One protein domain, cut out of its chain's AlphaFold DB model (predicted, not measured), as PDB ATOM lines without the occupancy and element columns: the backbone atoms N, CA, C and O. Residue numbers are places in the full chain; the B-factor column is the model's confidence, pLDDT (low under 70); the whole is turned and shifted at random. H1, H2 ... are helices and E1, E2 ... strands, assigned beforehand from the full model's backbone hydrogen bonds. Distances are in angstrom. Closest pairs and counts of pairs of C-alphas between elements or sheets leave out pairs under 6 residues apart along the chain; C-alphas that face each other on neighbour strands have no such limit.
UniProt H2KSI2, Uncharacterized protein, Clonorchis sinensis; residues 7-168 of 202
ATOM      1  N   GLU A   7     -10.969 -43.485  14.968       83.31
ATOM      2  CA  GLU A   7      -9.546 -43.516  14.631       83.31
ATOM      3  C   GLU A   7      -9.013 -42.171  14.132       83.31
ATOM      4  O   GLU A   7      -8.018 -41.678  14.665       83.31
ATOM      5  N   ILE A   8      -9.706 -41.551  13.175       86.75
ATOM      6  CA  ILE A   8      -9.331 -40.246  12.622       86.75
ATOM      7  C   ILE A   8      -9.375 -39.166  13.707       86.75
ATOM      8  O   ILE A   8      -8.469 -38.339  13.780       86.75
ATOM      9  N   GLU A   9     -10.362 -39.210  14.606       86.38
ATOM     10  CA  GLU A   9     -10.452 -38.266  15.728       86.38
ATOM     11  C   GLU A   9      -9.274 -38.401  16.704       86.38
ATOM     12  O   GLU A   9      -8.751 -37.404  17.209       86.38
ATOM     13  N   CYS A  10      -8.816 -39.627  16.974       87.31
ATOM     14  CA  CYS A  10      -7.665 -39.840  17.849       87.31
ATOM     15  C   CYS A  10      -6.350 -39.461  17.175       87.31
ATOM     16  O   CYS A  10      -5.495 -38.871  17.832       87.31
ATOM     17  N   LEU A  11      -6.185 -39.763  15.887       90.56
ATOM     18  CA  LEU A  11      -5.037 -39.301  15.105       90.56
ATOM     19  C   LEU A  11      -4.948 -37.778  15.108       90.56
ATOM     20  O   LEU A  11      -3.891 -37.219  15.385       90.56
ATOM     21  N   ALA A  12      -6.078 -37.115  14.873       90.88
ATOM     22  CA  ALA A  12      -6.192 -35.672  14.957       90.88
ATOM     23  C   ALA A  12      -5.806 -35.144  16.341       90.88
ATOM     24  O   ALA A  12      -4.994 -34.227  16.446       90.88
ATOM     25  N   SER A  13      -6.328 -35.767  17.402       89.12
ATOM     26  CA  SER A  13      -6.003 -35.401  18.785       89.12
ATOM     27  C   SER A  13      -4.503 -35.511  19.065       89.12
ATOM     28  O   SER A  13      -3.927 -34.574  19.600       89.12
ATOM     29  N   LEU A  14      -3.843 -36.587  18.618       89.88
ATOM     30  CA  LEU A  14      -2.394 -36.759  18.786       89.88
ATOM     31  C   LEU A  14      -1.592 -35.631  18.124       89.88
ATOM     32  O   LEU A  14      -0.624 -35.148  18.703       89.88
ATOM     33  N   ILE A  15      -1.989 -35.188  16.928       91.25
ATOM     34  CA  ILE A  15      -1.315 -34.072  16.247       91.25
ATOM     35  C   ILE A  15      -1.548 -32.753  17.006       91.25
ATOM     36  O   ILE A  15      -0.635 -31.937  17.123       91.25
ATOM     37  N   LEU A  16      -2.759 -32.529  17.521       89.50
ATOM     38  CA  LEU A  16      -3.080 -31.330  18.305       89.50
ATOM     39  C   LEU A  16      -2.338 -31.303  19.650       89.50
ATOM     40  O   LEU A  16      -1.940 -30.228  20.097       89.50
ATOM     41  N   ASP A  17      -2.128 -32.462  20.272       87.94
ATOM     42  CA  ASP A  17      -1.367 -32.589  21.515       87.94
ATOM     43  C   ASP A  17       0.111 -32.225  21.305       87.94
ATOM     44  O   ASP A  17       0.681 -31.502  22.122       87.94
ATOM     45  N   GLU A  18       0.721 -32.640  20.186       86.00
ATOM     46  CA  GLU A  18       2.097 -32.246  19.828       86.00
ATOM     47  C   GLU A  18       2.239 -30.723  19.703       86.00
ATOM     48  O   GLU A  18       3.224 -30.136  20.153       86.00
ATOM     49  N   GLU A  19       1.229 -30.047  19.154       85.12
ATOM     50  CA  GLU A  19       1.241 -28.589  19.070       85.12
ATOM     51  C   GLU A  19       1.233 -27.920  20.442       85.12
ATOM     52  O   GLU A  19       1.958 -26.949  20.648       85.12
ATOM     53  N   GLN A  20       0.421 -28.427  21.373       83.25
ATOM     54  CA  GLN A  20       0.360 -27.902  22.736       83.25
ATOM     55  C   GLN A  20       1.676 -28.134  23.474       83.25
ATOM     56  O   GLN A  20       2.156 -27.238  24.168       83.25
ATOM     57  N   LEU A  21       2.267 -29.315  23.289       83.62
ATOM     58  CA  LEU A  21       3.518 -29.709  23.922       83.62
ATOM     59  C   LEU A  21       4.668 -28.788  23.492       83.62
ATOM     60  O   LEU A  21       5.449 -28.350  24.329       83.62
ATOM     61  N   HIS A  22       4.706 -28.406  22.214       82.06
ATOM     62  CA  HIS A  22       5.746 -27.538  21.660       82.06
ATOM     63  C   HIS A  22       5.384 -26.048  21.595       82.06
ATOM     64  O   HIS A  22       6.198 -25.242  21.140       82.06
ATOM     65  N   ALA A  23       4.199 -25.643  22.062       75.94
ATOM     66  CA  ALA A  23       3.779 -24.240  22.047       75.94
ATOM     67  C   ALA A  23       4.702 -23.333  22.884       75.94
ATOM     68  O   ALA A  23       4.858 -22.155  22.563       75.94
ATOM     69  N   ALA A  24       5.318 -23.879  23.939       69.56
ATOM     70  CA  ALA A  24       6.189 -23.141  24.855       69.56
ATOM     71  C   ALA A  24       7.675 -23.155  24.450       69.56
ATOM     72  O   ALA A  24       8.399 -22.210  24.764       69.56
ATOM     73  N   ASP A  25       8.128 -24.189  23.738       67.06
ATOM     74  CA  ASP A  25       9.560 -24.467  23.553       67.06
ATOM     75  C   ASP A  25      10.210 -23.694  22.394       67.06
ATOM     76  O   ASP A  25      11.412 -23.819  22.167       67.06
ATOM     77  N   LEU A  26       9.437 -22.905  21.628       67.00
ATOM     78  CA  LEU A  26       9.868 -22.198  20.403       67.00
ATOM     79  C   LEU A  26      10.501 -23.107  19.323       67.00
ATOM     80  O   LEU A  26      10.970 -22.613  18.295       67.00
ATOM     81  N   VAL A  27      10.495 -24.427  19.521       77.19
ATOM     82  CA  VAL A  27      10.980 -25.418  18.561       77.19
ATOM     83  C   VAL A  27       9.973 -25.526  17.425       77.19
ATOM     84  O   VAL A  27       8.786 -25.799  17.626       77.19
ATOM     85  N   ASP A  28      10.447 -25.325  16.196       88.19
ATOM     86  CA  ASP A  28       9.605 -25.542  15.033       88.19
ATOM     87  C   ASP A  28       9.437 -27.053  14.813       88.19
ATOM     88  O   ASP A  28      10.349 -27.734  14.358       88.19
ATOM     89  N   TRP A  29       8.285 -27.600  15.187       91.62
ATOM     90  CA  TRP A  29       7.981 -29.027  15.054       91.62
ATOM     91  C   TRP A  29       7.176 -29.321  13.778       91.62
ATOM     92  O   TRP A  29       6.511 -28.434  13.225       91.62
ATOM     93  N   ARG A  30       7.227 -30.563  13.293       94.38
ATOM     94  CA  ARG A  30       6.433 -31.056  12.160       94.38
ATOM     95  C   ARG A  30       5.888 -32.457  12.422       94.38
ATOM     96  O   ARG A  30       6.600 -33.306  12.960       94.38
ATOM     97  N   ALA A  31       4.668 -32.703  11.949       95.88
ATOM     98  CA  ALA A  31       4.114 -34.043  11.796       95.88
ATOM     99  C   ALA A  31       4.268 -34.514  10.346       95.88
ATOM    100  O   ALA A  31       3.938 -33.791   9.405       95.88
ATOM    101  N   LEU A  32       4.763 -35.736  10.176       97.19
ATOM    102  CA  LEU A  32       4.927 -36.392   8.886       97.19
ATOM    103  C   LEU A  32       3.802 -37.410   8.662       97.19
ATOM    104  O   LEU A  32       3.610 -38.310   9.475       97.19
ATOM    105  N   LEU A  33       3.094 -37.288   7.543       96.94
ATOM    106  CA  LEU A  33       2.054 -38.212   7.094       96.94
ATOM    107  C   LEU A  33       2.553 -38.987   5.870       96.94
ATOM    108  O   LEU A  33       3.077 -38.385   4.927       96.94
ATOM    109  N   CYS A  34       2.396 -40.311   5.895       95.69
ATOM    110  CA  CYS A  34       2.865 -41.223   4.848       95.69
ATOM    111  C   CYS A  34       1.889 -42.390   4.641       95.69
ATOM    112  O   CYS A  34       1.091 -42.705   5.522       95.69
ATOM    113  N   GLY A  35       2.042 -43.110   3.528       93.12
ATOM    114  CA  GLY A  35       1.302 -44.346   3.264       93.12
ATOM    115  C   GLY A  35       0.100 -44.123   2.358       93.12
ATOM    116  O   GLY A  35       0.230 -43.437   1.347       93.12
ATOM    117  N   ASP A  36      -1.039 -44.727   2.700       91.69
ATOM    118  CA  ASP A  36      -2.262 -44.629   1.901       91.69
ATOM    119  C   ASP A  36      -2.773 -43.182   1.841       91.69
ATOM    120  O   ASP A  36      -3.002 -42.519   2.859       91.69
ATOM    121  N   TRP A  37      -2.931 -42.664   0.626       91.94
ATOM    122  CA  TRP A  37      -3.307 -41.270   0.423       91.94
ATOM    123  C   TRP A  37      -4.761 -40.973   0.774       91.94
ATOM    124  O   TRP A  37      -5.064 -39.832   1.121       91.94
ATOM    125  N   ARG A  38      -5.668 -41.950   0.694       91.50
ATOM    126  CA  ARG A  38      -7.092 -41.748   0.998       91.50
ATOM    127  C   ARG A  38      -7.277 -41.557   2.491       91.50
ATOM    128  O   ARG A  38      -8.025 -40.666   2.902       91.50
ATOM    129  N   ASP A  39      -6.548 -42.327   3.289       91.94
ATOM    130  CA  ASP A  39      -6.554 -42.185   4.744       91.94
ATOM    131  C   ASP A  39      -5.886 -40.873   5.174       91.94
ATOM    132  O   ASP A  39      -6.452 -40.124   5.976       91.94
ATOM    133  N   MET A  40      -4.749 -40.514   4.556       93.25
ATOM    134  CA  MET A  40      -4.123 -39.200   4.759       93.25
ATOM    135  C   MET A  40      -5.081 -38.051   4.423       93.25
ATOM    136  O   MET A  40      -5.223 -37.122   5.216       93.25
ATOM    137  N   MET A  41      -5.763 -38.109   3.276       91.94
ATOM    138  CA  MET A  41      -6.751 -37.102   2.872       91.94
ATOM    139  C   MET A  41      -7.914 -37.026   3.858       91.94
ATOM    140  O   MET A  41      -8.315 -35.930   4.236       91.94
ATOM    141  N   THR A  42      -8.425 -38.169   4.317       91.56
ATOM    142  CA  THR A  42      -9.513 -38.220   5.305       91.56
ATOM    143  C   THR A  42      -9.106 -37.541   6.612       91.56
ATOM    144  O   THR A  42      -9.876 -36.752   7.165       91.56
ATOM    145  N   LEU A  43      -7.881 -37.790   7.084       92.06
ATOM    146  CA  LEU A  43      -7.338 -37.121   8.263       92.06
ATOM    147  C   LEU A  43      -7.188 -35.613   8.035       92.06
ATOM    148  O   LEU A  43      -7.646 -34.830   8.862       92.06
ATOM    149  N   LEU A  44      -6.585 -35.190   6.923       92.12
ATOM    150  CA  LEU A  44      -6.389 -33.769   6.615       92.12
ATOM    151  C   LEU A  44      -7.712 -33.011   6.471       92.12
ATOM    152  O   LEU A  44      -7.834 -31.892   6.970       92.12
ATOM    153  N   ASP A  45      -8.714 -33.624   5.845       90.88
ATOM    154  CA  ASP A  45     -10.054 -33.057   5.697       90.88
ATOM    155  C   ASP A  45     -10.701 -32.823   7.061       90.88
ATOM    156  O   ASP A  45     -11.251 -31.749   7.329       90.88
ATOM    157  N   TYR A  46     -10.591 -33.815   7.948       90.38
ATOM    158  CA  TYR A  46     -11.077 -33.691   9.312       90.38
ATOM    159  C   TYR A  46     -10.320 -32.600  10.080       90.38
ATOM    160  O   TYR A  46     -10.958 -31.723  10.665       90.38
ATOM    161  N   MET A  47      -8.985 -32.581  10.006       89.12
ATOM    162  CA  MET A  47      -8.147 -31.560  10.645       89.12
ATOM    163  C   MET A  47      -8.504 -30.149  10.181       89.12
ATOM    164  O   MET A  47      -8.688 -29.261  11.010       89.12
ATOM    165  N   THR A  48      -8.688 -29.957   8.875       88.44
ATOM    166  CA  THR A  48      -9.087 -28.667   8.294       88.44
ATOM    167  C   THR A  48     -10.467 -28.237   8.803       88.44
ATOM    168  O   THR A  48     -10.695 -27.057   9.052       88.44
ATOM    169  N   SER A  49     -11.385 -29.187   9.024       88.12
ATOM    170  CA  SER A  49     -12.726 -28.887   9.543       88.12
ATOM    171  C   SER A  49     -12.734 -28.436  11.009       88.12
ATOM    172  O   SER A  49     -13.505 -27.546  11.365       88.12
ATOM    173  N   ILE A  50     -11.877 -29.021  11.855       87.81
ATOM    174  CA  ILE A  50     -11.806 -28.685  13.287       87.81
ATOM    175  C   ILE A  50     -10.820 -27.548  13.575       87.81
ATOM    176  O   ILE A  50     -10.928 -26.880  14.603       87.81
ATOM    177  N   ARG A  51      -9.851 -27.322  12.679       82.25
ATOM    178  CA  ARG A  51      -8.791 -26.325  12.833       82.25
ATOM    179  C   ARG A  51      -8.368 -25.737  11.474       82.25
ATOM    180  O   ARG A  51      -7.287 -26.054  10.982       82.25
ATOM    181  N   PRO A  52      -9.160 -24.815  10.895       76.75
ATOM    182  CA  PRO A  52      -8.945 -24.252   9.553       76.75
ATOM    183  C   PRO A  52      -7.810 -23.208   9.487       76.75
ATOM    184  O   PRO A  52      -7.893 -22.226   8.758       76.75
ATOM    185  N   SER A  53      -6.775 -23.329  10.322       78.56
ATOM    186  CA  SER A  53      -5.713 -22.326  10.417       78.56
ATOM    187  C   SER A  53      -4.511 -22.696   9.551       78.56
ATOM    188  O   SER A  53      -3.822 -23.675   9.837       78.56
ATOM    189  N   ASN A  54      -4.172 -21.845   8.577       77.38
ATOM    190  CA  ASN A  54      -2.998 -22.032   7.713       77.38
ATOM    191  C   ASN A  54      -1.687 -22.179   8.507       77.38
ATOM    192  O   ASN A  54      -0.770 -22.875   8.078       77.38
ATOM    193  N   SER A  55      -1.566 -21.542   9.679       82.44
ATOM    194  CA  SER A  55      -0.359 -21.662  10.510       82.44
ATOM    195  C   SER A  55      -0.185 -23.069  11.083       82.44
ATOM    196  O   SER A  55       0.948 -23.540  11.195       82.44
ATOM    197  N   PHE A  56      -1.291 -23.742  11.402       85.19
ATOM    198  CA  PHE A  56      -1.295 -25.127  11.845       85.19
ATOM    199  C   PHE A  56      -1.025 -26.077  10.677       85.19
ATOM    200  O   PHE A  56      -0.191 -26.968  10.791       85.19
ATOM    201  N   MET A  57      -1.656 -25.856   9.525       87.75
ATOM    202  CA  MET A  57      -1.481 -26.716   8.349       87.75
ATOM    203  C   MET A  57      -0.025 -26.734   7.839       87.75
ATOM    204  O   MET A  57       0.471 -27.782   7.422       87.75
ATOM    205  N   ARG A  58       0.729 -25.637   8.018       88.44
ATOM    206  CA  ARG A  58       2.195 -25.578   7.804       88.44
ATOM    207  C   ARG A  58       3.003 -26.544   8.676       88.44
ATOM    208  O   ARG A  58       4.170 -26.799   8.366       88.44
ATOM    209  N   LYS A  59       2.430 -27.051   9.773       91.44
ATOM    210  CA  LYS A  59       3.056 -28.050  10.651       91.44
ATOM    211  C   LYS A  59       3.000 -29.460  10.064       91.44
ATOM    212  O   LYS A  59       3.714 -30.341  10.541       91.44
ATOM    213  N   LEU A  60       2.201 -29.674   9.023       93.56
ATOM    214  CA  LEU A  60       2.013 -30.974   8.398       93.56
ATOM    215  C   LEU A  60       2.901 -31.115   7.159       93.56
ATOM    216  O   LEU A  60       3.009 -30.214   6.324       93.56
ATOM    217  N   ILE A  61       3.529 -32.280   7.042       94.62
ATOM    218  CA  ILE A  61       4.256 -32.720   5.856       94.62
ATOM    219  C   ILE A  61       3.554 -33.967   5.343       94.62
ATOM    220  O   ILE A  61       3.508 -34.977   6.037       94.62
ATOM    221  N   VAL A  62       3.041 -33.910   4.122       95.06
ATOM    222  CA  VAL A  62       2.503 -35.070   3.413       95.06
ATOM    223  C   VAL A  62       3.584 -35.588   2.491       95.06
ATOM    224  O   VAL A  62       4.091 -34.841   1.655       95.06
ATOM    225  N   ALA A  63       3.939 -36.856   2.624       95.25
ATOM    226  CA  ALA A  63       4.936 -37.473   1.774       95.25
ATOM    227  C   ALA A  63       4.343 -38.724   1.111       95.25
ATOM    228  O   ALA A  63       3.998 -39.706   1.768       95.25
ATOM    229  N   THR A  64       4.172 -38.640  -0.207       94.00
ATOM    230  CA  THR A  64       3.385 -39.587  -1.009       94.00
ATOM    231  C   THR A  64       3.907 -39.654  -2.444       94.00
ATOM    232  O   THR A  64       4.558 -38.722  -2.923       94.00
ATOM    233  N   GLU A  65       3.624 -40.752  -3.139       91.44
ATOM    234  CA  GLU A  65       3.820 -40.860  -4.591       91.44
ATOM    235  C   GLU A  65       2.622 -40.290  -5.369       91.44
ATOM    236  O   GLU A  65       2.784 -39.777  -6.474       91.44
ATOM    237  N   GLU A  66       1.429 -40.329  -4.771       91.94
ATOM    238  CA  GLU A  66       0.174 -39.860  -5.365       91.94
ATOM    239  C   GLU A  66      -0.062 -38.390  -5.008       91.94
ATOM    240  O   GLU A  66      -0.735 -38.066  -4.030       91.94
ATOM    241  N   LEU A  67       0.557 -37.487  -5.770       90.00
ATOM    242  CA  LEU A  67       0.557 -36.050  -5.474       90.00
ATOM    243  C   LEU A  67      -0.730 -35.338  -5.894       90.00
ATOM    244  O   LEU A  67      -1.178 -34.434  -5.186       90.00
ATOM    245  N   ASP A  68      -1.310 -35.738  -7.027       90.81
ATOM    246  CA  ASP A  68      -2.419 -35.033  -7.679       90.81
ATOM    247  C   ASP A  68      -3.601 -34.751  -6.729       90.81
ATOM    248  O   ASP A  68      -4.016 -33.590  -6.644       90.81
ATOM    249  N   PRO A  69      -4.080 -35.716  -5.908       89.06
ATOM    250  CA  PRO A  69      -5.199 -35.470  -4.992       89.06
ATOM    251  C   PRO A  69      -4.932 -34.362  -3.965       89.06
ATOM    252  O   PRO A  69      -5.854 -33.657  -3.546       89.06
ATOM    253  N   PHE A  70      -3.673 -34.197  -3.547       89.06
ATOM    254  CA  PHE A  70      -3.288 -33.188  -2.563       89.06
ATOM    255  C   PHE A  70      -3.022 -31.836  -3.212       89.06
ATOM    256  O   PHE A  70      -3.345 -30.808  -2.614       89.06
ATOM    257  N   ILE A  71      -2.446 -31.815  -4.418       84.69
ATOM    258  CA  ILE A  71      -2.141 -30.566  -5.121       84.69
ATOM    259  C   ILE A  71      -3.438 -29.802  -5.405       84.69
ATOM    260  O   ILE A  71      -3.551 -28.640  -5.018       84.69
ATOM    261  N   ASP A  72      -4.450 -30.460  -5.968       81.69
ATOM    262  CA  ASP A  72      -5.721 -29.811  -6.324       81.69
ATOM    263  C   ASP A  72      -6.434 -29.186  -5.111       81.69
ATOM    264  O   ASP A  72      -7.085 -28.127  -5.189       81.69
ATOM    265  N   LYS A  73      -6.302 -29.843  -3.957       83.19
ATOM    266  CA  LYS A  73      -7.005 -29.459  -2.738       83.19
ATOM    267  C   LYS A  73      -6.239 -28.467  -1.875       83.19
ATOM    268  O   LYS A  73      -6.858 -27.532  -1.372       83.19
ATOM    269  N   TYR A  74      -4.932 -28.647  -1.712       81.31
ATOM    270  CA  TYR A  74      -4.147 -27.963  -0.682       81.31
ATOM    271  C   TYR A  74      -3.080 -27.015  -1.233       81.31
ATOM    272  O   TYR A  74      -2.662 -26.097  -0.520       81.31
ATOM    273  N   PHE A  75      -2.660 -27.173  -2.494       72.94
ATOM    274  CA  PHE A  75      -1.640 -26.305  -3.078       72.94
ATOM    275  C   PHE A  75      -2.147 -24.859  -3.194       72.94
ATOM    276  O   PHE A  75      -3.204 -24.592  -3.764       72.94
ATOM    277  N   GLY A  76      -1.397 -23.919  -2.612       66.44
ATOM    278  CA  GLY A  76      -1.717 -22.485  -2.617       66.44
ATOM    279  C   GLY A  76      -2.889 -22.056  -1.723       66.44
ATOM    280  O   GLY A  76      -3.220 -20.872  -1.719       66.44
ATOM    281  N   LYS A  77      -3.513 -22.981  -0.979       67.31
ATOM    282  CA  LYS A  77      -4.667 -22.693  -0.103       67.31
ATOM    283  C   LYS A  77      -4.328 -22.824   1.382       67.31
ATOM    284  O   LYS A  77      -4.618 -21.913   2.149       67.31
ATOM    285  N   GLU A  78      -3.667 -23.917   1.763       66.75
ATOM    286  CA  GLU A  78      -3.482 -24.299   3.175       66.75
ATOM    287  C   GLU A  78      -2.006 -24.363   3.611       66.75
ATOM    288  O   GLU A  78      -1.705 -24.779   4.721       66.75
ATOM    289  N   ASP A  79      -1.056 -23.963   2.757       79.81
ATOM    290  CA  ASP A  79       0.398 -24.003   3.023       79.81
ATOM    291  C   ASP A  79       0.937 -25.346   3.578       79.81
ATOM    292  O   ASP A  79       2.021 -25.401   4.168       79.81
ATOM    293  N   ILE A  80       0.209 -26.448   3.365       87.81
ATOM    294  CA  ILE A  80       0.685 -27.795   3.677       87.81
ATOM    295  C   ILE A  80       1.862 -28.098   2.768       87.81
ATOM    296  O   ILE A  80       1.814 -27.883   1.551       87.81
ATOM    297  N   ARG A  81       2.911 -28.675   3.342       89.94
ATOM    298  CA  ARG A  81       4.014 -29.157   2.532       89.94
ATOM    299  C   ARG A  81       3.715 -30.546   1.997       89.94
ATOM    300  O   ARG A  81       3.619 -31.498   2.764       89.94
ATOM    301  N   ILE A  82       3.694 -30.668   0.678       91.75
ATOM    302  CA  ILE A  82       3.559 -31.945  -0.018       91.75
ATOM    303  C   ILE A  82       4.912 -32.296  -0.642       91.75
ATOM    304  O   ILE A  82       5.546 -31.464  -1.292       91.75
ATOM    305  N   VAL A  83       5.376 -33.520  -0.415       91.94
ATOM    306  CA  VAL A  83       6.673 -34.025  -0.862       91.94
ATOM    307  C   VAL A  83       6.462 -35.274  -1.706       91.94
ATOM    308  O   VAL A  83       5.816 -36.224  -1.272       91.94
ATOM    309  N   ASN A  84       7.063 -35.289  -2.898       91.56
ATOM    310  CA  ASN A  84       7.138 -36.495  -3.713       91.56
ATOM    311  C   ASN A  84       8.015 -37.537  -3.013       91.56
ATOM    312  O   ASN A  84       9.216 -37.307  -2.832       91.56
ATOM    313  N   TRP A  85       7.423 -38.676  -2.663       90.69
ATOM    314  CA  TRP A  85       8.102 -39.781  -1.998       90.69
ATOM    315  C   TRP A  85       8.204 -41.048  -2.856       90.69
ATOM    316  O   TRP A  85       8.122 -42.150  -2.327       90.69
ATOM    317  N   ASN A  86       8.427 -40.893  -4.166       89.31
ATOM    318  CA  ASN A  86       8.661 -42.008  -5.089       89.31
ATOM    319  C   ASN A  86       9.769 -42.960  -4.588       89.31
ATOM    320  O   ASN A  86      10.949 -42.603  -4.558       89.31
ATOM    321  N   GLU A  87       9.398 -44.190  -4.239       84.06
ATOM    322  CA  GLU A  87      10.253 -45.224  -3.654       84.06
ATOM    323  C   GLU A  87      11.331 -45.755  -4.617       84.06
ATOM    324  O   GLU A  87      12.240 -46.476  -4.182       84.06
ATOM    325  N   SER A  88      11.265 -45.387  -5.903       87.19
ATOM    326  CA  SER A  88      12.338 -45.626  -6.880       87.19
ATOM    327  C   SER A  88      13.500 -44.631  -6.784       87.19
ATOM    328  O   SER A  88      14.575 -44.919  -7.308       87.19
ATOM    329  N   ALA A  89      13.321 -43.493  -6.105       87.56
ATOM    330  CA  ALA A  89      14.393 -42.527  -5.870       87.56
ATOM    331  C   ALA A  89      15.433 -43.047  -4.856       87.56
ATOM    332  O   ALA A  89      15.195 -44.011  -4.117       87.56
ATOM    333  N   TYR A  90      16.594 -42.388  -4.815       87.88
ATOM    334  CA  TYR A  90      17.657 -42.699  -3.856       87.88
ATOM    335  C   TYR A  90      17.220 -42.397  -2.415       87.88
ATOM    336  O   TYR A  90      16.478 -41.449  -2.160       87.88
ATOM    337  N   GLU A  91      17.690 -43.208  -1.464       86.94
ATOM    338  CA  GLU A  91      17.296 -43.112  -0.050       86.94
ATOM    339  C   GLU A  91      17.604 -41.739   0.546       86.94
ATOM    340  O   GLU A  91      16.758 -41.132   1.205       86.94
ATOM    341  N   GLU A  92      18.805 -41.238   0.275       87.81
ATOM    342  CA  GLU A  92      19.292 -39.955   0.762       87.81
ATOM    343  C   GLU A  92      18.437 -38.812   0.220       87.81
ATOM    344  O   GLU A  92      18.025 -37.942   0.980       87.81
ATOM    345  N   GLU A  93      18.078 -38.860  -1.065       87.69
ATOM    346  CA  GLU A  93      17.253 -37.834  -1.700       87.69
ATOM    347  C   GLU A  93      15.866 -37.756  -1.050       87.69
ATOM    348  O   GLU A  93      15.351 -36.673  -0.764       87.69
ATOM    349  N   LEU A  94      15.264 -38.909  -0.763       87.38
ATOM    350  CA  LEU A  94      13.970 -38.982  -0.097       87.38
ATOM    351  C   LEU A  94      14.009 -38.405   1.326       87.38
ATOM    352  O   LEU A  94      13.081 -37.705   1.736       87.38
ATOM    353  N   ILE A  95      15.090 -38.662   2.065       90.06
ATOM    354  CA  ILE A  95      15.302 -38.097   3.402       90.06
ATOM    355  C   ILE A  95      15.560 -36.589   3.313       90.06
ATOM    356  O   ILE A  95      14.957 -35.828   4.069       90.06
ATOM    357  N   GLU A  96      16.396 -36.127   2.382       89.44
ATOM    358  CA  GLU A  96      16.734 -34.708   2.188       89.44
ATOM    359  C   GLU A  96      15.532 -33.864   1.761       89.44
ATOM    360  O   GLU A  96      15.390 -32.714   2.193       89.44
ATOM    361  N   ARG A  97      14.612 -34.439   0.980       89.00
ATOM    362  CA  ARG A  97      13.337 -33.794   0.642       89.00
ATOM    363  C   ARG A  97      12.487 -33.491   1.878       89.00
ATOM    364  O   ARG A  97      11.653 -32.589   1.800       89.00
ATOM    365  N   ILE A  98      12.703 -34.179   3.004       89.38
ATOM    366  CA  ILE A  98      12.004 -33.949   4.279       89.38
ATOM    367  C   ILE A  98      12.895 -33.254   5.320       89.38
ATOM    368  O   ILE A  98      12.395 -32.403   6.038       89.38
ATOM    369  N   ARG A  99      14.195 -33.538   5.428       84.94
ATOM    370  CA  ARG A  99      15.108 -32.902   6.406       84.94
ATOM    371  C   ARG A  99      16.081 -31.905   5.774       84.94
ATOM    372  O   ARG A  99      17.226 -31.814   6.207       84.94
ATOM    373  N   SER A 100      15.671 -31.195   4.725       75.75
ATOM    374  CA  SER A 100      16.579 -30.298   4.001       75.75
ATOM    375  C   SER A 100      17.361 -29.397   4.974       75.75
ATOM    376  O   SER A 100      16.729 -28.763   5.818       75.75
ATOM    377  N   PRO A 101      18.696 -29.256   4.843       69.31
ATOM    378  CA  PRO A 101      19.508 -28.418   5.736       69.31
ATOM    379  C   PRO A 101      19.066 -26.950   5.803       69.31
ATOM    380  O   PRO A 101      19.450 -26.211   6.701       69.31
ATOM    381  N   ARG A 102      18.266 -26.510   4.826       73.56
ATOM    382  CA  ARG A 102      17.688 -25.163   4.765       73.56
ATOM    383  C   ARG A 102      16.486 -24.978   5.693       73.56
ATOM    384  O   ARG A 102      15.952 -23.876   5.764       73.56
ATOM    385  N   GLN A 103      16.018 -26.040   6.340       75.88
ATOM    386  CA  GLN A 103      14.819 -26.040   7.167       75.88
ATOM    387  C   GLN A 103      15.195 -26.249   8.625       75.88
ATOM    388  O   GLN A 103      15.933 -27.167   8.965       75.88
ATOM    389  N   SER A 104      14.670 -25.382   9.483       84.25
ATOM    390  CA  SER A 104      15.006 -25.327  10.905       84.25
ATOM    391  C   SER A 104      14.067 -26.144  11.791       84.25
ATOM    392  O   SER A 104      14.060 -25.937  13.002       84.25
ATOM    393  N   TYR A 105      13.234 -27.012  11.211       90.69
ATOM    394  CA  TYR A 105      12.247 -27.768  11.973       90.69
ATOM    395  C   TYR A 105      12.714 -29.182  12.310       90.69
ATOM    396  O   TYR A 105      13.564 -29.770  11.635       90.69
ATOM    397  N   THR A 106      12.045 -29.764  13.296       91.62
ATOM    398  CA  THR A 106      12.222 -31.150  13.720       91.62
ATOM    399  C   THR A 106      10.938 -31.937  13.483       91.62
ATOM    400  O   THR A 106       9.845 -31.443  13.736       91.62
ATOM    401  N   VAL A 107      11.053 -33.165  12.974       94.50
ATOM    402  CA  VAL A 107       9.901 -34.067  12.832       94.50
ATOM    403  C   VAL A 107       9.743 -34.840  14.139       94.50
ATOM    404  O   VAL A 107      10.587 -35.683  14.443       94.50
ATOM    405  N   THR A 108       8.696 -34.542  14.906       93.81
ATOM    406  CA  THR A 108       8.450 -35.122  16.243       93.81
ATOM    407  C   THR A 108       7.406 -36.233  16.208       93.81
ATOM    408  O   THR A 108       7.445 -37.144  17.032       93.81
ATOM    409  N   LEU A 109       6.532 -36.220  15.199       95.69
ATOM    410  CA  LEU A 109       5.473 -37.200  14.991       95.69
ATOM    411  C   LEU A 109       5.507 -37.719  13.551       95.69
ATOM    412  O   LEU A 109       5.612 -36.939  12.604       95.69
ATOM    413  N   ALA A 110       5.374 -39.031  13.378       97.00
ATOM    414  CA  ALA A 110       5.145 -39.663  12.085       97.00
ATOM    415  C   ALA A 110       3.941 -40.607  12.153       97.00
ATOM    416  O   ALA A 110       3.839 -41.415  13.076       97.00
ATOM    417  N   ILE A 111       3.058 -40.524  11.162       96.38
ATOM    418  CA  ILE A 111       1.907 -41.411  10.980       96.38
ATOM    419  C   ILE A 111       2.068 -42.098   9.620       96.38
ATOM    420  O   ILE A 111       2.169 -41.423   8.594       96.38
ATOM    421  N   ASP A 112       2.110 -43.432   9.611       94.69
ATOM    422  CA  ASP A 112       2.200 -44.237   8.384       94.69
ATOM    423  C   ASP A 112       0.974 -45.145   8.258       94.69
ATOM    424  O   ASP A 112       0.811 -46.100   9.022       94.69
ATOM    425  N   PHE A 113       0.112 -44.833   7.292       91.88
ATOM    426  CA  PHE A 113      -1.143 -45.547   7.042       91.88
ATOM    427  C   PHE A 113      -0.941 -46.889   6.327       91.88
ATOM    428  O   PHE A 113      -1.803 -47.760   6.391       91.88
ATOM    429  N   GLN A 114       0.208 -47.095   5.674       90.88
ATOM    430  CA  GLN A 114       0.477 -48.315   4.914       90.88
ATOM    431  C   GLN A 114       1.965 -48.688   4.989       90.88
ATOM    432  O   GLN A 114       2.667 -48.640   3.974       90.88
ATOM    433  N   PRO A 115       2.484 -49.040   6.176       90.56
ATOM    434  CA  PRO A 115       3.919 -49.121   6.416       90.56
ATOM    435  C   PRO A 115       4.621 -50.146   5.523       90.56
ATOM    436  O   PRO A 115       4.127 -51.248   5.289       90.56
ATOM    437  N   THR A 116       5.836 -49.811   5.084       90.94
ATOM    438  CA  THR A 116       6.779 -50.756   4.457       90.94
ATOM    439  C   THR A 116       8.104 -50.755   5.224       90.94
ATOM    440  O   THR A 116       8.468 -49.737   5.817       90.94
ATOM    441  N   PRO A 117       8.879 -51.864   5.255       90.31
ATOM    442  CA  PRO A 117      10.084 -51.914   6.087       90.31
ATOM    443  C   PRO A 117      11.122 -50.891   5.631       90.31
ATOM    444  O   PRO A 117      11.937 -50.410   6.415       90.31
ATOM    445  N   ARG A 118      11.102 -50.566   4.336       90.44
ATOM    446  CA  ARG A 118      11.936 -49.533   3.733       90.44
ATOM    447  C   ARG A 118      11.483 -48.145   4.196       90.44
ATOM    448  O   ARG A 118      12.314 -47.390   4.692       90.44
ATOM    449  N   ARG A 119      10.178 -47.843   4.154       92.44
ATOM    450  CA  ARG A 119       9.637 -46.558   4.624       92.44
ATOM    451  C   ARG A 119       9.839 -46.338   6.117       92.44
ATOM    452  O   ARG A 119      10.307 -45.275   6.500       92.44
ATOM    453  N   LEU A 120       9.619 -47.354   6.950       92.62
ATOM    454  CA  LEU A 120       9.862 -47.243   8.389       92.62
ATOM    455  C   LEU A 120      11.335 -46.948   8.710       92.62
ATOM    456  O   LEU A 120      11.615 -46.122   9.573       92.62
ATOM    457  N   ARG A 121      12.300 -47.534   7.987       92.88
ATOM    458  CA  ARG A 121      13.723 -47.170   8.158       92.88
ATOM    459  C   ARG A 121      13.988 -45.701   7.821       92.88
ATOM    460  O   ARG A 121      14.704 -45.034   8.567       92.88
ATOM    461  N   ARG A 122      13.378 -45.183   6.752       93.62
ATOM    462  CA  ARG A 122      13.467 -43.757   6.392       93.62
ATOM    463  C   ARG A 122      12.837 -42.879   7.462       93.62
ATOM    464  O   ARG A 122      13.466 -41.926   7.906       93.62
ATOM    465  N   ILE A 123      11.635 -43.229   7.920       94.94
ATOM    466  CA  ILE A 123      10.950 -42.511   8.997       94.94
ATOM    467  C   ILE A 123      11.830 -42.490  10.246       94.94
ATOM    468  O   ILE A 123      11.992 -41.430  10.830       94.94
ATOM    469  N   ARG A 124      12.492 -43.591  10.616       93.88
ATOM    470  CA  ARG A 124      13.433 -43.604  11.751       93.88
ATOM    471  C   ARG A 124      14.601 -42.629  11.564       93.88
ATOM    472  O   ARG A 124      15.005 -42.001  12.539       93.88
ATOM    473  N   ALA A 125      15.136 -42.495  10.349       92.88
ATOM    474  CA  ALA A 125      16.193 -41.526  10.038       92.88
ATOM    475  C   ALA A 125      15.689 -40.067  10.040       92.88
ATOM    476  O   ALA A 125      16.450 -39.134  10.314       92.88
ATOM    477  N   ILE A 126      14.404 -39.863   9.745       94.44
ATOM    478  CA  ILE A 126      13.761 -38.548   9.695       94.44
ATOM    479  C   ILE A 126      13.335 -38.063  11.084       94.44
ATOM    480  O   ILE A 126      13.618 -36.925  11.459       94.44
ATOM    481  N   LEU A 127      12.664 -38.939  11.823       94.06
ATOM    482  CA  LEU A 127      12.032 -38.685  13.106       94.06
ATOM    483  C   LEU A 127      13.080 -38.391  14.181       94.06
ATOM    484  O   LEU A 127      14.113 -39.068  14.274       94.06
ATOM    485  N   GLU A 128      12.787 -37.415  15.033       91.81
ATOM    486  CA  GLU A 128      13.570 -37.138  16.231       91.81
ATOM    487  C   GLU A 128      13.738 -38.393  17.094       91.81
ATOM    488  O   GLU A 128      12.877 -39.274  17.118       91.81
ATOM    489  N   LYS A 129      14.863 -38.507  17.807       88.81
ATOM    490  CA  LYS A 129      15.186 -39.689  18.626       88.81
ATOM    491  C   LYS A 129      14.052 -40.055  19.590       88.81
ATOM    492  O   LYS A 129      13.620 -41.208  19.590       88.81
ATOM    493  N   SER A 130      13.531 -39.053  20.295       87.56
ATOM    494  CA  SER A 130      12.384 -39.125  21.210       87.56
ATOM    495  C   SER A 130      11.022 -38.949  20.529       87.56
ATOM    496  O   SER A 130      10.003 -38.849  21.208       87.56
ATOM    497  N   GLY A 131      10.984 -38.902  19.197       90.50
ATOM    498  CA  GLY A 131       9.755 -38.727  18.439       90.50
ATOM    499  C   GLY A 131       8.815 -39.930  18.521       90.50
ATOM    500  O   GLY A 131       9.169 -41.026  18.970       90.50
ATOM    501  N   THR A 132       7.591 -39.711  18.060       93.12
ATOM    502  CA  THR A 132       6.493 -40.671  18.106       93.12
ATOM    503  C   THR A 132       6.203 -41.216  16.710       93.12
ATOM    504  O   THR A 132       5.960 -40.455  15.778       93.12
ATOM    505  N   LEU A 133       6.203 -42.540  16.560       94.25
ATOM    506  CA  LEU A 133       5.673 -43.231  15.386       94.25
ATOM    507  C   LEU A 133       4.283 -43.784  15.704       94.25
ATOM    508  O   LEU A 133       4.091 -44.453  16.720       94.25
ATOM    509  N   VAL A 134       3.342 -43.567  14.793       92.94
ATOM    510  CA  VAL A 134       1.996 -44.131  14.828       92.94
ATOM    511  C   VAL A 134       1.773 -44.951  13.563       92.94
ATOM    512  O   VAL A 134       1.953 -44.457  12.452       92.94
ATOM    513  N   ILE A 135       1.355 -46.202  13.733       90.62
ATOM    514  CA  ILE A 135       0.876 -47.042  12.633       90.62
ATOM    515  C   ILE A 135      -0.581 -47.390  12.957       90.62
ATOM    516  O   ILE A 135      -0.814 -48.213  13.849       90.62
ATOM    517  N   PRO A 136      -1.569 -46.753  12.298       84.94
ATOM    518  CA  PRO A 136      -2.980 -46.981  12.603       84.94
ATOM    519  C   PRO A 136      -3.395 -48.438  12.385       84.94
ATOM    520  O   PRO A 136      -4.001 -49.059  13.259       84.94
ATOM    521  N   HIS A 137      -2.959 -49.012  11.264       80.94
ATOM    522  CA  HIS A 137      -3.270 -50.376  10.841       80.94
ATOM    523  C   HIS A 137      -2.044 -51.299  10.956       80.94
ATOM    524  O   HIS A 137      -1.604 -51.911   9.982       80.94
ATOM    525  N   GLU A 138      -1.440 -51.377  12.148       77.81
ATOM    526  CA  GLU A 138      -0.287 -52.259  12.376       77.81
ATOM    527  C   GLU A 138      -0.702 -53.735  12.283       77.81
ATOM    528  O   GLU A 138      -1.572 -54.202  13.018       77.81
ATOM    529  N   LEU A 139      -0.023 -54.498  11.423       79.12
ATOM    530  CA  LEU A 139      -0.158 -55.953  11.404       79.12
ATOM    531  C   LEU A 139       0.690 -56.590  12.531       79.12
ATOM    532  O   LEU A 139       1.868 -56.242  12.667       79.12
ATOM    533  N   PRO A 140       0.166 -57.546  13.322       74.69
ATOM    534  CA  PRO A 140       0.906 -58.154  14.435       74.69
ATOM    535  C   PRO A 140       2.275 -58.741  14.050       74.69
ATOM    536  O   PRO A 140       3.205 -58.749  14.861       74.69
ATOM    537  N   GLU A 141       2.433 -59.204  12.808       81.25
ATOM    538  CA  GLU A 141       3.657 -59.840  12.322       81.25
ATOM    539  C   GLU A 141       4.848 -58.879  12.230       81.25
ATOM    540  O   GLU A 141       5.989 -59.346  12.194       81.25
ATOM    541  N   TRP A 142       4.629 -57.560  12.211       82.12
ATOM    542  CA  TRP A 142       5.706 -56.568  12.124       82.12
ATOM    543  C   TRP A 142       6.732 -56.710  13.242       82.12
ATOM    544  O   TRP A 142       7.936 -56.636  12.990       82.12
ATOM    545  N   ARG A 143       6.273 -56.983  14.464       79.69
ATOM    546  CA  ARG A 143       7.149 -57.101  15.641       79.69
ATOM    547  C   ARG A 143       7.955 -58.385  15.636       79.69
ATOM    548  O   ARG A 143       9.085 -58.399  16.109       79.69
ATOM    549  N   THR A 144       7.381 -59.450  15.090       85.38
ATOM    550  CA  THR A 144       8.067 -60.736  14.969       85.38
ATOM    551  C   THR A 144       9.053 -60.724  13.806       85.38
ATOM    552  O   THR A 144      10.145 -61.266  13.930       85.38
ATOM    553  N   ARG A 145       8.694 -60.094  12.678       87.31
ATOM    554  CA  ARG A 145       9.536 -60.056  11.472       87.31
ATOM    555  C   ARG A 145      10.630 -58.992  11.527       87.31
ATOM    556  O   ARG A 145      11.692 -59.205  10.952       87.31
ATOM    557  N   TYR A 146      10.387 -57.861  12.192       89.50
ATOM    558  CA  TYR A 146      11.311 -56.724  12.241       89.50
ATOM    559  C   TYR A 146      11.496 -56.171  13.668       89.50
ATOM    560  O   TYR A 146      11.307 -54.970  13.886       89.50
ATOM    561  N   PRO A 147      11.884 -57.009  14.650       89.56
ATOM    562  CA  PRO A 147      11.961 -56.613  16.058       89.56
ATOM    563  C   PRO A 147      12.907 -55.429  16.287       89.56
ATOM    564  O   PRO A 147      12.518 -54.458  16.934       89.56
ATOM    565  N   ASP A 148      14.103 -55.459  15.694       91.44
ATOM    566  CA  ASP A 148      15.106 -54.397  15.858       91.44
ATOM    567  C   ASP A 148      14.621 -53.054  15.305       91.44
ATOM    568  O   ASP A 148      14.843 -51.999  15.903       91.44
ATOM    569  N   LEU A 149      13.911 -53.087  14.172       90.81
ATOM    570  CA  LEU A 149      13.353 -51.885  13.560       90.81
ATOM    571  C   LEU A 149      12.258 -51.290  14.444       90.81
ATOM    572  O   LEU A 149      12.262 -50.084  14.671       90.81
ATOM    573  N   MET A 150      11.358 -52.117  14.980       89.12
ATOM    574  CA  MET A 150      10.297 -51.632  15.865       89.12
ATOM    575  C   MET A 150      10.880 -51.070  17.168       89.12
ATOM    576  O   MET A 150      10.524 -49.968  17.581       89.12
ATOM    577  N   GLN A 151      11.848 -51.766  17.774       89.44
ATOM    578  CA  GLN A 151      12.520 -51.306  18.994       89.44
ATOM    579  C   GLN A 151      13.311 -50.008  18.790       89.44
ATOM    580  O   GLN A 151      13.435 -49.213  19.724       89.44
ATOM    581  N   SER A 152      13.805 -49.741  17.577       91.00
ATOM    582  CA  SER A 152      14.515 -48.491  17.269       91.00
ATOM    583  C   SER A 152      13.658 -47.232  17.477       91.00
ATOM    584  O   SER A 152      14.194 -46.146  17.702       91.00
ATOM    585  N   PHE A 153      12.329 -47.355  17.458       89.44
ATOM    586  CA  PHE A 153      11.413 -46.251  17.754       89.44
ATOM    587  C   PHE A 153      11.203 -46.008  19.250       89.44
ATOM    588  O   PHE A 153      10.658 -44.975  19.613       89.44
ATOM    589  N   SER A 154      11.654 -46.916  20.121       87.06
ATOM    590  CA  SER A 154      11.472 -46.815  21.579       87.06
ATOM    591  C   SER A 154      12.781 -46.691  22.362       87.06
ATOM    592  O   SER A 154      12.766 -46.338  23.538       87.06
ATOM    593  N   LYS A 155      13.925 -46.973  21.728       81.56
ATOM    594  CA  LYS A 155      15.230 -47.077  22.399       81.56
ATOM    595  C   LYS A 155      15.720 -45.771  23.041       81.56
ATOM    596  O   LYS A 155      16.316 -45.822  24.109       81.56
ATOM    597  N   ASP A 156      15.434 -44.626  22.423       82.56
ATOM    598  CA  ASP A 156      15.934 -43.308  22.850       82.56
ATOM    599  C   ASP A 156      14.835 -42.436  23.491       82.56
ATOM    600  O   ASP A 156      14.809 -41.218  23.324       82.56
ATOM    601  N   GLY A 157      13.873 -43.062  24.178       78.81
ATOM    602  CA  GLY A 157      12.719 -42.366  24.767       78.81
ATOM    603  C   GLY A 157      11.615 -42.016  23.763       78.81
ATOM    604  O   GLY A 157      10.641 -41.366  24.130       78.81
ATOM    605  N   GLY A 158      11.752 -42.458  22.509       80.38
ATOM    606  CA  GLY A 158      10.701 -42.368  21.502       80.38
ATOM    607  C   GLY A 158       9.509 -43.265  21.822       80.38
ATOM    608  O   GLY A 158       9.566 -44.151  22.681       80.38
ATOM    609  N   ARG A 159       8.402 -43.030  21.123       85.56
ATOM    610  CA  ARG A 159       7.145 -43.750  21.351       85.56
ATOM    611  C   ARG A 159       6.694 -44.441  20.079       85.56
ATOM    612  O   ARG A 159       6.736 -43.865  18.999       85.56
ATOM    613  N   PHE A 160       6.205 -45.665  20.227       85.12
ATOM    614  CA  PHE A 160       5.491 -46.370  19.172       85.12
ATOM    615  C   PHE A 160       4.047 -46.595  19.627       85.12
ATOM    616  O   PHE A 160       3.807 -47.361  20.563       85.12
ATOM    617  N   ILE A 161       3.102 -45.879  19.013       81.75
ATOM    618  CA  ILE A 161       1.677 -45.918  19.361       81.75
ATOM    619  C   ILE A 161       0.930 -46.776  18.348       81.75
ATOM    620  O   ILE A 161       1.079 -46.626  17.135       81.75
ATOM    621  N   LYS A 162       0.062 -47.639  18.872       71.69
ATOM    622  CA  LYS A 162      -0.708 -48.604  18.098       71.69
ATOM    623  C   LYS A 162      -2.173 -48.282  18.284       71.69
ATOM    624  O   LYS A 162      -2.755 -48.643  19.302       71.69
ATOM    625  N   LEU A 163      -2.777 -47.568  17.348       69.38
ATOM    626  CA  LEU A 163      -4.117 -47.032  17.582       69.38
ATOM    627  C   LEU A 163      -5.142 -48.118  17.894       69.38
ATOM    628  O   LEU A 163      -5.925 -47.925  18.811       69.38
ATOM    629  N   PHE A 164      -5.085 -49.289  17.263       61.38
ATOM    630  CA  PHE A 164      -6.009 -50.375  17.594       61.38
ATOM    631  C   PHE A 164      -5.893 -50.860  19.057       61.38
ATOM    632  O   PHE A 164      -6.900 -51.024  19.750       61.38
ATOM    633  N   GLU A 165      -4.669 -51.033  19.572       54.94
ATOM    634  CA  GLU A 165      -4.442 -51.440  20.969       54.94
ATOM    635  C   GLU A 165      -4.746 -50.283  21.941       54.94
ATOM    636  O   GLU A 165      -5.371 -50.488  22.987       54.94
ATOM    637  N   THR A 166      -4.379 -49.053  21.572       54.00
ATOM    638  CA  THR A 166      -4.647 -47.855  22.368       54.00
ATOM    639  C   THR A 166      -6.146 -47.585  22.436       54.00
ATOM    640  O   THR A 166      -6.643 -47.379  23.519       54.00
ATOM    641  N   MET A 167      -6.931 -47.704  21.368       52.84
ATOM    642  CA  MET A 167      -8.387 -47.474  21.391       52.84
ATOM    643  C   MET A 167      -9.139 -48.441  22.303       52.84
ATOM    644  O   MET A 167     -10.022 -48.024  23.053       52.84
ATOM    645  N   SER A 168      -8.744 -49.717  22.310       47.94
ATOM    646  CA  SER A 168      -9.312 -50.709  23.231       47.94
ATOM    647  C   SER A 168      -9.056 -50.358  24.704       47.94
ATOM    648  O   SER A 168      -9.851 -50.706  25.579       47.94
TER     649      SER A 168
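This is residues 7 to 168 of the 202 residues of an uncharacterized protein of Clonorchis sinensis (UniProt H2KSI2). What does the model look like? A strongly twisted wall of six parallel strands has H1 and H2 on one face and H5 and H6 on the other. H7 lies away from the sheet at one far end, with H8 between it and H6, and H4 lies near the other end. What are the figures? The printed part has 162 residues, with nine named helices and six named strands in the order H1 E1 H2 H3 E2 H4 E3 H5 E4 H6 E5 H7 H8 E6 H9; the sheet's order is E3 E2 E1 E4 E5 E6, and the class is mixed, helices and strands. The whole is compact, with a radius of gyration of the C-alphas of 14.9 A and spans of 43 by 37 by 31 A.

What lies on the first face? H1, residues 7 to 22, runs along the strands over E1, residues 29 to 34, and E4, residues 106 to 112, at a height over the sheet of 9.7 A. H2, residues 37 to 50, is on the same face at 10.4 A, and its residues 42 to 47 touch H1 at a steep tilt of 62 degrees, closest at the C-alphas of Ile 8 and Leu 43, 5.7 A. H3, residues 54 to 57, is only just not on the sheet, with 4 pairs of C-alphas within 10 A, and H4, residues 68 to 74, only grazes it. What lies on the opposite face? H5, residues 91 to 99, and H6, residues 117 to 126, touch there at a steep tilt of 42 degrees, closest at the C-alphas of Ile 95 and Ile 126, 6.5 A. How are the strands joined? E2, residues 60 to 64, has N 83 of E3, residues 81 to 84, within hydrogen-bond range of its O 62 at 2.8 A, and its N 61 is within hydrogen-bond range of O 31 of E1 at 2.8 A; N 32 of E1 and O 109 of E4 are within hydrogen-bond range at 2.8 A. N 134 of E5, residues 132 to 134, is 2.8 A from O 110, and N 161 of E6, residues 159 to 161, is 2.9 A from O 133. E1, H2 H3, E2 is a strand-helix-strand unit, two parallel neighbour strands with helices between, as are E2, H4, E3, then E4, H6, E5, and E5, H7 H8, E6, while E3, H5, E4 is a split one with E2 and E1 between its strands; each crossover is right-handed. Where are the last helices, and how are the backbones? H7, residues 141 to 145, is close to but not clearly touching H8, residues 147 to 151, with the C-alphas of Arg 143 and Met 150 closest at 6.3 A; H9, residues 163 to 168, is close to but not clearly touching H1, with those of Glu 7 and Leu 163 at 7.1 A. Every O i to N i+4 pair is within hydrogen-bond range in H1, H2, H6, H7, H8 and H9, against 2 of 3 in H4 and 4 of 5 in H5; H3 is too short for such a pair.

Where are the anchors? H1 begins at C-alpha 7 (-9.546, -43.516, 14.631), and H9 ends at C-alpha 168 (-9.312, -50.709, 23.231). Which elements are long? From first to last C-alpha H1 measures 23.2 A, H2 19.9 A, E4 17.3 A and E1 16.7 A.

How far does it reach? The two C-alphas farthest apart, of Gly 76 and Thr 144, are 43.2 A apart. Is it whole and sure? The printed part has no cut and no long link. Its mean pLDDT is 86.1, with residues 24 to 26, 76 to 78, 101 and 163 to 168 under 70.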